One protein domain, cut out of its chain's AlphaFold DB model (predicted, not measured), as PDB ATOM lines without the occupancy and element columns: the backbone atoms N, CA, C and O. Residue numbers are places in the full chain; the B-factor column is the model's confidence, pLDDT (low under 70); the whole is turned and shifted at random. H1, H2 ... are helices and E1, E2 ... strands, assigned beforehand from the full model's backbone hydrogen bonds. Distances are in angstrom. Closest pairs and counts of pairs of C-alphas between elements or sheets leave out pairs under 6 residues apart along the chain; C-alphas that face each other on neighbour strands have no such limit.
ATOM      1  N   LEU A   3      24.181  37.707  76.614       90.06
ATOM      2  CA  LEU A   3      23.235  38.739  76.198       90.06
ATOM      3  C   LEU A   3      23.662  39.283  74.840       90.06
ATOM      4  O   LEU A   3      24.833  39.576  74.639       90.06
ATOM      5  N   ARG A   4      22.719  39.419  73.911       91.19
ATOM      6  CA  ARG A   4      22.971  39.992  72.586       91.19
ATOM      7  C   ARG A   4      22.436  41.416  72.561       91.19
ATOM      8  O   ARG A   4      21.266  41.624  72.883       91.19
ATOM      9  N   ILE A   5      23.279  42.377  72.207       91.62
ATOM     10  CA  ILE A   5      22.963  43.804  72.288       91.62
ATOM     11  C   ILE A   5      23.230  44.435  70.929       91.62
ATOM     12  O   ILE A   5      24.344  44.377  70.414       91.62
ATOM     13  N   LYS A   6      22.175  45.015  70.355       92.38
ATOM     14  CA  LYS A   6      22.263  45.793  69.131       92.38
ATOM     15  C   LYS A   6      22.772  47.180  69.475       92.38
ATOM     16  O   LYS A   6      22.083  47.911  70.183       92.38
ATOM     17  N   VAL A   7      23.915  47.547  68.934       92.25
ATOM     18  CA  VAL A   7      24.503  48.878  69.101       92.25
ATOM     19  C   VAL A   7      24.498  49.620  67.766       92.25
ATOM     20  O   VAL A   7      24.286  49.020  66.710       92.25
ATOM     21  N   ALA A   8      24.681  50.937  67.801       89.88
ATOM     22  CA  ALA A   8      24.957  51.691  66.584       89.88
ATOM     23  C   ALA A   8      26.364  51.353  66.066       89.88
ATOM     24  O   ALA A   8      27.256  51.045  66.852       89.88
ATOM     25  N   SER A   9      26.592  51.465  64.756       87.38
ATOM     26  CA  SER A   9      27.892  51.129  64.154       87.38
ATOM     27  C   SER A   9      29.044  51.958  64.738       87.38
ATOM     28  O   SER A   9      30.106  51.413  65.003       87.38
ATOM     29  N   ALA A  10      28.811  53.238  65.046       86.44
ATOM     30  CA  ALA A  10      29.813  54.096  65.687       86.44
ATOM     31  C   ALA A  10      30.194  53.620  67.106       86.44
ATOM     32  O   ALA A  10      31.372  53.623  67.469       86.44
ATOM     33  N   GLU A  11      29.206  53.166  67.885       87.38
ATOM     34  CA  GLU A  11      29.414  52.588  69.220       87.38
ATOM     35  C   GLU A  11      30.110  51.226  69.124       87.38
ATOM     36  O   GLU A  11      30.987  50.906  69.920       87.38
ATOM     37  N   PHE A  12      29.774  50.431  68.104       89.50
ATOM     38  CA  PHE A  12      30.404  49.139  67.845       89.50
ATOM     39  C   PHE A  12      31.894  49.261  67.509       89.50
ATOM     40  O   PHE A  12      32.703  48.481  68.013       89.50
ATOM     41  N   GLU A  13      32.262  50.235  66.674       86.81
ATOM     42  CA  GLU A  13      33.659  50.511  66.324       86.81
ATOM     43  C   GLU A  13      34.440  51.076  67.519       86.81
ATOM     44  O   GLU A  13      35.607  50.737  67.713       86.81
ATOM     45  N   SER A  14      33.783  51.887  68.354       87.00
ATOM     46  CA  SER A  14      34.389  52.484  69.553       87.00
ATOM     47  C   SER A  14      34.460  51.522  70.746       87.00
ATOM     48  O   SER A  14      35.209  51.773  71.695       87.00
ATOM     49  N   ALA A  15      33.724  50.407  70.703       88.38
ATOM     50  CA  ALA A  15      33.721  49.399  71.753       88.38
ATOM     51  C   ALA A  15      35.138  48.853  71.979       88.38
ATOM     52  O   ALA A  15      35.817  48.394  71.059       88.38
ATOM     53  N   THR A  16      35.606  48.890  73.217       90.06
ATOM     54  CA  THR A  16      36.933  48.401  73.610       90.06
ATOM     55  C   THR A  16      36.842  47.734  74.976       90.06
ATOM     56  O   THR A  16      35.840  47.881  75.678       90.06
ATOM     57  N   SER A  17      37.859  46.945  75.329       89.75
ATOM     58  CA  SER A  17      37.917  46.342  76.666       89.75
ATOM     59  C   SER A  17      37.958  47.434  77.736       89.75
ATOM     60  O   SER A  17      38.626  48.446  77.526       89.75
ATOM     61  N   ASP A  18      37.241  47.234  78.843       87.06
ATOM     62  CA  ASP A  18      37.073  48.221  79.926       87.06
ATOM     63  C   ASP A  18      36.396  49.537  79.479       87.06
ATOM     64  O   ASP A  18      36.424  50.546  80.188       87.06
ATOM     65  N   GLY A  19      35.797  49.543  78.283       91.50
ATOM     66  CA  GLY A  19      34.993  50.639  77.759       91.50
ATOM     67  C   GLY A  19      33.526  50.520  78.159       91.50
ATOM     68  O   GLY A  19      33.135  49.720  79.005       91.50
ATOM     69  N   TRP A  20      32.677  51.299  77.504       91.56
ATOM     70  CA  TRP A  20      31.235  51.211  77.682       91.56
ATOM     71  C   TRP A  20      30.525  51.422  76.354       91.56
ATOM     72  O   TRP A  20      31.084  52.032  75.445       91.56
ATOM     73  N   VAL A  21      29.308  50.898  76.251       92.81
ATOM     74  CA  VAL A  21      28.420  51.097  75.101       92.81
ATOM     75  C   VAL A  21      26.972  51.157  75.557       92.81
ATOM     76  O   VAL A  21      26.590  50.515  76.539       92.81
ATOM     77  N   ASP A  22      26.143  51.867  74.803       91.69
ATOM     78  CA  ASP A  22      24.693  51.788  74.922       91.69
ATOM     79  C   ASP A  22      24.046  51.162  73.683       91.69
ATOM     80  O   ASP A  22      24.549  51.220  72.559       91.69
ATOM     81  N   GLY A  23      22.925  50.481  73.901       91.31
ATOM     82  CA  GLY A  23      22.224  49.804  72.825       91.31
ATOM     83  C   GLY A  23      20.893  49.205  73.239       91.31
ATOM     84  O   GLY A  23      20.340  49.484  74.301       91.31
ATOM     85  N   LEU A  24      20.364  48.353  72.367       91.81
ATOM     86  CA  LEU A  24      19.085  47.677  72.537       91.81
ATOM     87  C   LEU A  24      19.287  46.185  72.757       91.81
ATOM     88  O   LEU A  24      19.981  45.512  71.995       91.81
ATOM     89  N   LEU A  25      18.611  45.634  73.759       90.56
ATOM     90  CA  LEU A  25      18.662  44.200  74.011       90.56
ATOM     91  C   LEU A  25      17.929  43.413  72.909       90.56
ATOM     92  O   LEU A  25      16.764  43.675  72.596       90.56
ATOM     93  N   GLN A  26      18.571  42.381  72.357       84.88
ATOM     94  CA  GLN A  26      17.948  41.520  71.354       84.88
ATOM     95  C   GLN A  26      16.717  40.794  71.917       84.88
ATOM     96  O   GLN A  26      16.726  40.255  73.023       84.88
ATOM     97  N   GLY A  27      15.643  40.740  71.126       78.44
ATOM     98  CA  GLY A  27      14.419  40.008  71.466       78.44
ATOM     99  C   GLY A  27      13.456  40.759  72.390       78.44
ATOM    100  O   GLY A  27      12.308  40.335  72.521       78.44
ATOM    101  N   LYS A  28      13.859  41.897  72.971       76.38
ATOM    102  CA  LYS A  28      12.968  42.785  73.726       76.38
ATOM    103  C   LYS A  28      12.899  44.148  73.047       76.38
ATOM    104  O   LYS A  28      13.866  44.901  73.040       76.38
ATOM    105  N   LYS A  29      11.741  44.462  72.458       69.38
ATOM    106  CA  LYS A  29      11.483  45.810  71.939       69.38
ATOM    107  C   LYS A  29      11.534  46.798  73.109       69.38
ATOM    108  O   LYS A  29      11.025  46.484  74.181       69.38
ATOM    109  N   GLU A  30      12.160  47.952  72.883       78.19
ATOM    110  CA  GLU A  30      12.154  49.108  73.797       78.19
ATOM    111  C   GLU A  30      12.928  48.934  75.116       78.19
ATOM    112  O   GLU A  30      12.765  49.740  76.028       78.19
ATOM    113  N   ILE A  31      13.800  47.925  75.232       87.38
ATOM    114  CA  ILE A  31      14.726  47.841  76.370       87.38
ATOM    115  C   ILE A  31      16.095  48.340  75.947       87.38
ATOM    116  O   ILE A  31      16.815  47.674  75.197       87.38
ATOM    117  N   TRP A  32      16.421  49.510  76.476       90.88
ATOM    118  CA  TRP A  32      17.725  50.127  76.364       90.88
ATOM    119  C   TRP A  32      18.639  49.570  77.442       90.88
ATOM    120  O   TRP A  32      18.213  49.305  78.568       90.88
ATOM    121  N   VAL A  33      19.894  49.363  77.084       92.06
ATOM    122  CA  VAL A  33      20.912  48.851  77.988       92.06
ATOM    123  C   VAL A  33      22.163  49.694  77.871       92.06
ATOM    124  O   VAL A  33      22.591  50.018  76.768       92.06
ATOM    125  N   TYR A  34      22.729  50.030  79.018       93.50
ATOM    126  CA  TYR A  34      24.091  50.514  79.138       93.50
ATOM    127  C   TYR A  34      24.954  49.347  79.596       93.50
ATOM    128  O   TYR A  34      24.555  48.587  80.480       93.50
ATOM    129  N   VAL A  35      26.097  49.167  78.955       93.38
ATOM    130  CA  VAL A  35      26.991  48.043  79.201       93.38
ATOM    131  C   VAL A  35      28.366  48.588  79.492       93.38
ATOM    132  O   VAL A  35      28.961  49.236  78.635       93.38
ATOM    133  N   GLU A  36      28.894  48.252  80.655       94.38
ATOM    134  CA  GLU A  36      30.319  48.368  80.923       94.38
ATOM    135  C   GLU A  36      30.985  47.104  80.380       94.38
ATOM    136  O   GLU A  36      30.688  45.978  80.794       94.38
ATOM    137  N   LEU A  37      31.811  47.283  79.353       93.69
ATOM    138  CA  LEU A  37      32.485  46.198  78.666       93.69
ATOM    139  C   LEU A  37      33.650  45.726  79.522       93.69
ATOM    140  O   LEU A  37      34.512  46.505  79.903       93.69
ATOM    141  N   GLY A  38      33.696  44.425  79.779       92.31
ATOM    142  CA  GLY A  38      34.855  43.801  80.403       92.31
ATOM    143  C   GLY A  38      35.928  43.478  79.365       92.31
ATOM    144  O   GLY A  38      36.268  44.280  78.501       92.31
ATOM    145  N   THR A  39      36.447  42.255  79.410       93.06
ATOM    146  CA  THR A  39      37.510  41.808  78.502       93.06
ATOM    147  C   THR A  39      36.940  41.306  77.179       93.06
ATOM    148  O   THR A  39      36.095  40.402  77.167       93.06
ATOM    149  N   GLU A  40      37.442  41.842  76.066       92.69
ATOM    150  CA  GLU A  40      37.142  41.341  74.724       92.69
ATOM    151  C   GLU A  40      37.691  39.922  74.523       92.69
ATOM    152  O   GLU A  40      38.794  39.581  74.954       92.69
ATOM    153  N   GLN A  41      36.910  39.080  73.855       90.94
ATOM    154  CA  GLN A  41      37.317  37.747  73.439       90.94
ATOM    155  C   GLN A  41      36.930  37.498  71.989       90.94
ATOM    156  O   GLN A  41      36.012  38.114  71.446       90.94
ATOM    157  N   GLU A  42      37.613  36.531  71.385       87.38
ATOM    158  CA  GLU A  42      37.282  36.058  70.050       87.38
ATOM    159  C   GLU A  42      35.839  35.535  70.016       87.38
ATOM    160  O   GLU A  42      35.456  34.635  70.775       87.38
ATOM    161  N   TYR A  43      35.024  36.130  69.147       86.19
ATOM    162  CA  TYR A  43      33.689  35.627  68.862       86.19
ATOM    163  C   TYR A  43      33.795  34.461  67.883       86.19
ATOM    164  O   TYR A  43      34.389  34.598  66.816       86.19
ATOM    165  N   ILE A  44      33.190  33.327  68.235       84.44
ATOM    166  CA  ILE A  44      33.086  32.164  67.351       84.44
ATOM    167  C   ILE A  44      31.711  32.232  66.675       84.44
ATOM    168  O   ILE A  44      30.706  32.041  67.369       84.44
ATOM    169  N   PRO A  45      31.640  32.504  65.358       78.06
ATOM    170  CA  PRO A  45      30.376  32.563  64.638       78.06
ATOM    171  C   PRO A  45      29.639  31.228  64.698       78.06
ATOM    172  O   PRO A  45      30.246  30.157  64.644       78.06
ATOM    173  N   THR A  46      28.317  31.296  64.784       80.38
ATOM    174  CA  THR A  46      27.431  30.128  64.759       80.38
ATOM    175  C   THR A  46      26.560  30.137  63.507       80.38
ATOM    176  O   THR A  46      26.312  31.193  62.935       80.38
ATOM    177  N   ASP A  47      26.042  28.976  63.092       75.62
ATOM    178  CA  ASP A  47      25.224  28.843  61.869       75.62
ATOM    179  C   ASP A  47      23.946  29.711  61.859       75.62
ATOM    180  O   ASP A  47      23.338  29.915  60.811       75.62
ATOM    181  N   ASN A  48      23.524  30.220  63.022       78.06
ATOM    182  CA  ASN A  48      22.359  31.096  63.171       78.06
ATOM    183  C   ASN A  48      22.698  32.593  63.111       78.06
ATOM    184  O   ASN A  48      21.789  33.420  63.232       78.06
ATOM    185  N   ASP A  49      23.973  32.953  62.996       82.19
ATOM    186  CA  ASP A  49      24.389  34.346  62.927       82.19
ATOM    187  C   ASP A  49      24.280  34.866  61.490       82.19
ATOM    188  O   ASP A  49      24.600  34.171  60.525       82.19
ATOM    189  N   ASP A  50      23.801  36.101  61.341       80.06
ATOM    190  CA  ASP A  50      23.718  36.738  60.028       80.06
ATOM    191  C   ASP A  50      25.138  36.998  59.489       80.06
ATOM    192  O   ASP A  50      25.898  37.724  60.137       80.06
ATOM    193  N   PRO A  51      25.513  36.457  58.315       78.38
ATOM    194  CA  PRO A  51      26.856  36.615  57.754       78.38
ATOM    195  C   PRO A  51      27.182  38.053  57.327       78.38
ATOM    196  O   PRO A  51      28.314  38.327  56.933       78.38
ATOM    197  N   ARG A  52      26.204  38.966  57.340       82.94
ATOM    198  CA  ARG A  52      26.383  40.391  57.024       82.94
ATOM    199  C   ARG A  52      26.492  41.272  58.265       82.94
ATOM    200  O   ARG A  52      26.662  42.477  58.112       82.94
ATOM    201  N   THR A  53      26.367  40.691  59.452       85.69
ATOM    202  CA  THR A  53      26.461  41.399  60.726       85.69
ATOM    203  C   THR A  53      27.806  41.113  61.372       85.69
ATOM    204  O   THR A  53      28.286  39.980  61.376       85.69
ATOM    205  N   GLU A  54      28.410  42.150  61.933       87.69
ATOM    206  CA  GLU A  54      29.629  42.018  62.721       87.69
ATOM    207  C   GLU A  54      29.268  41.732  64.177       87.69
ATOM    208  O   GLU A  54      28.327  42.310  64.723       87.69
ATOM    209  N   TYR A  55      30.023  40.832  64.806       90.31
ATOM    210  CA  TYR A  55      29.798  40.413  66.185       90.31
ATOM    211  C   TYR A  55      31.082  40.550  66.990       90.31
ATOM    212  O   TYR A  55      32.155  40.156  66.530       90.31
ATOM    213  N   ARG A  56      30.967  41.056  68.217       91.44
ATOM    214  CA  ARG A  56      32.075  41.129  69.181       91.44
ATOM    215  C   ARG A  56      31.636  40.575  70.521       91.44
ATOM    216  O   ARG A  56      30.507  40.817  70.943       91.44
ATOM    217  N   LEU A  57      32.510  39.820  71.184       92.56
ATOM    218  CA  LEU A  57      32.210  39.178  72.461       92.56
ATOM    219  C   LEU A  57      33.025  39.801  73.579       92.56
ATOM    220  O   LEU A  57      34.243  39.889  73.496       92.56
ATOM    221  N   PHE A  58      32.347  40.140  74.664       94.25
ATOM    222  CA  PHE A  58      32.961  40.651  75.876       94.25
ATOM    223  C   PHE A  58      32.517  39.798  77.066       94.25
ATOM    224  O   PHE A  58      31.364  39.360  77.152       94.25
ATOM    225  N   ARG A  59      33.443  39.513  77.985       93.12
ATOM    226  CA  ARG A  59      33.162  38.791  79.236       93.12
ATOM    227  C   ARG A  59      33.423  39.668  80.446       93.12
ATOM    228  O   ARG A  59      34.295  40.526  80.406       93.12
ATOM    229  N   GLY A  60      32.703  39.385  81.531       93.06
ATOM    230  CA  GLY A  60      32.794  40.174  82.758       93.06
ATOM    231  C   GLY A  60      32.182  41.558  82.582       93.06
ATOM    232  O   GLY A  60      32.707  42.516  83.120       93.06
ATOM    233  N   CYS A  61      31.139  41.658  81.756       93.62
ATOM    234  CA  CYS A  61      30.442  42.911  81.509       93.62
ATOM    235  C   CYS A  61      29.365  43.130  82.561       93.62
ATOM    236  O   CYS A  61      28.709  42.168  82.975       93.62
ATOM    237  N   ASP A  62      29.124  44.391  82.880       94.31
ATOM    238  CA  ASP A  62      28.043  44.810  83.757       94.31
ATOM    239  C   ASP A  62      26.977  45.513  82.914       94.31
ATOM    240  O   ASP A  62      27.266  46.417  82.133       94.31
ATOM    241  N   VAL A  63      25.739  45.025  82.989       93.38
ATOM    242  CA  VAL A  63      24.633  45.459  82.125       93.38
ATOM    243  C   VAL A  63      23.561  46.124  82.961       93.38
ATOM    244  O   VAL A  63      22.977  45.506  83.850       93.38
ATOM    245  N   PHE A  64      23.233  47.356  82.607       93.50
ATOM    246  CA  PHE A  64      22.249  48.183  83.278       93.50
ATOM    247  C   PHE A  64      21.066  48.431  82.346       93.50
ATOM    248  O   PHE A  64      21.226  48.902  81.222       93.50
ATOM    249  N   TYR A  65      19.862  48.093  82.797       91.88
ATOM    250  CA  TYR A  65      18.652  48.121  81.981       91.88
ATOM    251  C   TYR A  65      17.843  49.390  82.229       91.88
ATOM    252  O   TYR A  65      17.546  49.736  83.373       91.88
ATOM    253  N   ALA A  66      17.376  50.017  81.155       90.81
ATOM    254  CA  ALA A  66      16.470  51.154  81.196       90.81
ATOM    255  C   ALA A  66      15.319  51.008  80.191       90.81
ATOM    256  O   ALA A  66      15.397  50.314  79.178       90.81
ATOM    257  N   LYS A  67      14.215  51.699  80.488       86.94
ATOM    258  CA  LYS A  67      13.025  51.752  79.619       86.94
ATOM    259  C   LYS A  67      13.150  52.757  78.474       86.94
ATOM    260  O   LYS A  67      12.368  52.702  77.534       86.94
ATOM    261  N   SER A  68      14.086  53.695  78.564       86.19
ATOM    262  CA  SER A  68      14.329  54.705  77.537       86.19
ATOM    263  C   SER A  68      15.793  55.124  77.544       86.19
ATOM    264  O   SER A  68      16.471  55.008  78.567       86.19
ATOM    265  N   GLN A  69      16.256  55.637  76.406       82.56
ATOM    266  CA  GLN A  69      17.606  56.174  76.257       82.56
ATOM    267  C   GLN A  69      17.844  57.374  77.186       82.56
ATOM    268  O   GLN A  69      18.848  57.408  77.882       82.56
ATOM    269  N   GLU A  70      16.869  58.281  77.315       85.06
ATOM    270  CA  GLU A  70      16.944  59.439  78.227       85.06
ATOM    271  C   GLU A  70      17.246  59.024  79.674       85.06
ATOM    272  O   GLU A  70      17.939  59.727  80.401       85.06
ATOM    273  N   ARG A  71      16.733  57.864  80.114       86.00
ATOM    274  CA  ARG A  71      17.017  57.330  81.452       86.00
ATOM    275  C   ARG A  71      18.428  56.766  81.581       86.00
ATOM    276  O   ARG A  71      18.985  56.867  82.669       86.00
ATOM    277  N   LEU A  72      19.001  56.210  80.511       84.88
ATOM    278  CA  LEU A  72      20.411  55.810  80.501       84.88
ATOM    279  C   LEU A  72      21.324  57.023  80.669       84.88
ATOM    280  O   LEU A  72      22.254  56.961  81.467       84.88
ATOM    281  N   GLU A  73      21.019  58.131  79.989       83.50
ATOM    282  CA  GLU A  73      21.820  59.363  80.054       83.50
ATOM    283  C   GLU A  73      21.894  59.946  81.472       83.50
ATOM    284  O   GLU A  73      22.921  60.490  81.873       83.50
ATOM    285  N   VAL A  74      20.823  59.798  82.261       87.88
ATOM    286  CA  VAL A  74      20.779  60.216  83.673       87.88
ATOM    287  C   VAL A  74      21.087  59.084  84.662       87.88
ATOM    288  O   VAL A  74      20.873  59.259  85.861       87.88
ATOM    289  N   GLN A  75      21.571  57.932  84.181       84.12
ATOM    290  CA  GLN A  75      21.949  56.763  84.989       84.12
ATOM    291  C   GLN A  75      20.819  56.212  85.884       84.12
ATOM    292  O   GLN A  75      21.046  55.726  86.991       84.12
ATOM    293  N   ILE A  76      19.570  56.286  85.412       87.50
ATOM    294  CA  ILE A  76      18.407  55.707  86.093       87.50
ATOM    295  C   ILE A  76      18.129  54.323  85.512       87.50
ATOM    296  O   ILE A  76      17.524  54.180  84.445       87.50
ATOM    297  N   TYR A  77      18.526  53.299  86.263       88.75
ATOM    298  CA  TYR A  77      18.381  51.900  85.872       88.75
ATOM    299  C   TYR A  77      17.225  51.225  86.612       88.75
ATOM    300  O   TYR A  77      16.997  51.443  87.800       88.75
ATOM    301  N   GLU A  78      16.480  50.386  85.900       88.62
ATOM    302  CA  GLU A  78      15.385  49.590  86.466       88.62
ATOM    303  C   GLU A  78      15.889  48.242  87.000       88.62
ATOM    304  O   GLU A  78      15.251  47.631  87.855       88.62
ATOM    305  N   ALA A  79      17.010  47.759  86.460       89.19
ATOM    306  CA  ALA A  79      17.670  46.529  86.863       89.19
ATOM    307  C   ALA A  79      19.138  46.558  86.429       89.19
ATOM    308  O   ALA A  79      19.497  47.267  85.487       89.19
ATOM    309  N   GLU A  80      19.951  45.722  87.061       92.19
ATOM    310  CA  GLU A  80      21.346  45.496  86.696       92.19
ATOM    311  C   GLU A  80      21.651  43.998  86.657       92.19
ATOM    312  O   GLU A  80      20.990  43.183  87.312       92.19
ATOM    313  N   GLN A  81      22.643  43.625  85.861       92.19
ATOM    314  CA  GLN A  81      23.146  42.269  85.778       92.19
ATOM    315  C   GLN A  81      24.659  42.300  85.608       92.19
ATOM    316  O   GLN A  81      25.165  42.728  84.574       92.19
ATOM    317  N   LEU A  82      25.357  41.827  86.635       93.12
ATOM    318  CA  LEU A  82      26.806  41.937  86.739       93.12
ATOM    319  C   LEU A  82      27.514  40.667  86.262       93.12
ATOM    320  O   LEU A  82      26.960  39.563  86.351       93.12
ATOM    321  N   ASN A  83      28.763  40.819  85.819       91.31
ATOM    322  CA  ASN A  83      29.665  39.738  85.419       91.31
ATOM    323  C   ASN A  83      29.047  38.777  84.381       91.31
ATOM    324  O   ASN A  83      29.098  37.546  84.501       91.31
ATOM    325  N   VAL A  84      28.427  39.342  83.349       93.06
ATOM    326  CA  VAL A  84      27.807  38.590  82.254       93.06
ATOM    327  C   VAL A  84      28.658  38.595  80.994       93.06
ATOM    328  O   VAL A  84      29.620  39.341  80.841       93.06
ATOM    329  N   THR A  85      28.330  37.684  80.079       93.50
ATOM    330  CA  THR A  85      28.887  37.687  78.725       93.50
ATOM    331  C   THR A  85      27.960  38.477  77.816       93.50
ATOM    332  O   THR A  85      26.767  38.176  77.754       93.50
ATOM    333  N   VAL A  86      28.510  39.449  77.099       93.12
ATOM    334  CA  VAL A  86      27.792  40.294  76.147       93.12
ATOM    335  C   VAL A  86      28.328  40.038  74.745       93.12
ATOM    336  O   VAL A  86      29.529  39.905  74.534       93.12
ATOM    337  N   ILE A  87      27.416  39.949  73.787       93.19
ATOM    338  CA  ILE A  87      27.696  39.877  72.360       93.19
ATOM    339  C   ILE A  87      27.125  41.154  71.748       93.19
ATOM    340  O   ILE A  87      25.903  41.327  71.703       93.19
ATOM    341  N   LEU A  88      28.002  42.045  71.305       92.75
ATOM    342  CA  LEU A  88      27.614  43.228  70.550       92.75
ATOM    343  C   LEU A  88      27.405  42.846  69.093       92.75
ATOM    344  O   LEU A  88      28.144  42.013  68.566       92.75
ATOM    345  N   TYR A  89      26.421  43.467  68.454       91.50
ATOM    346  CA  TYR A  89      26.228  43.366  67.014       91.50
ATOM    347  C   TYR A  89      25.694  44.674  66.429       91.50
ATOM    348  O   TYR A  89      24.909  45.368  67.087       91.50
ATOM    349  N   SER A  90      26.114  45.002  65.202       86.81
ATOM    350  CA  SER A  90      25.666  46.189  64.453       86.81
ATOM    351  C   SER A  90      24.891  45.840  63.187       86.81
ATOM    352  O   SER A  90      25.187  44.819  62.535       86.81
TER     353      SER A  90
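What this domain is: This is residues 3 to 90 of the 90 residues of an uncharacterized protein of Calothrix elsteri CCALA 953 (UniProt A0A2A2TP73). Look for a small closed barrel of five strands, E1, E2, E3, E5 and E6, in which the two long strands E5 and E6 run side by side and bend sharply round it. Two short helices, H1 and H2, lie outside the barrel, the short strand E4 is paired onto E5, and a long loop, residues 42 to 54, lies far from the middle. The 88 printed residues hold two named helices and six named strands, in the order E1 H1 E2 E3 E4 E5 H2 E6; the sheet is mixed, and the class is mixed, helices and strands. The whole is compact, with a radius of gyration of the C-alphas of 12.3 A and spans of 35 by 25 by 21 A.

How they stand to each other: Begin with E5, residues 55 to 66, which bends by 102 degrees at residue 60, and its antiparallel neighbour E6, residues 79 to 89, which bends by 99 degrees at residue 83; find N 63 and O 81 at 2.8 A. On the other side of E5 are E3, residues 32 to 36, with N 64 and O 34 at 2.8 A, and E4, residues 39 to 41, with N 41 and O 57 at 2.8 A; both are antiparallel to E5, and E4 and E5 form a hairpin. E3 makes another hairpin with E2, residues 20 to 25, where N 33 and O 23 are 2.8 A apart. E2 is antiparallel to E1, residues 3 to 7, with N 6 and O 24 at 2.8 A. E1 closes the ring by running parallel to E6, with N 87 and O 3 at 2.7 A. H2, residues 69 to 73, is on the barrel, outside it and over E3, at a height over the sheet of 8.3 A; its closest C-alphas to E3 are those of Gln 69 and Trp 32, 6.0 A apart. H1, residues 9 to 14, is also on the barrel and outside it, at a height of 7.4 A, over none of the strands, but only just: 2 of its 6 C-alphas fall on E1. Its closest C-alphas to E2 are those of Glu 11 and Val 21, 6.1 A apart. H1 and H2 are apart. In both helices every O i to N i+4 pair is within hydrogen-bond range.

Where its parts are: Find C-alpha 55 at (29.798, 40.413, 66.185); from there E5 runs 22.8 A to C-alpha 66. E6 runs 21.8 A to C-alpha 89 at (26.228, 43.366, 67.014). E1 begins at C-alpha 3, (23.235, 38.739, 76.198), and is 12.4 A long; E2 measures 14.9 A and E3 13.5 A.

The domain as a whole: The two C-alphas farthest apart are those of Asp 47 and Val 74, 38.5 A. The printed part has no cut. The link from E4 to E5, 13 residues, is long. Mean pLDDT of the printed part is 88.4, and residue 29 is under 70.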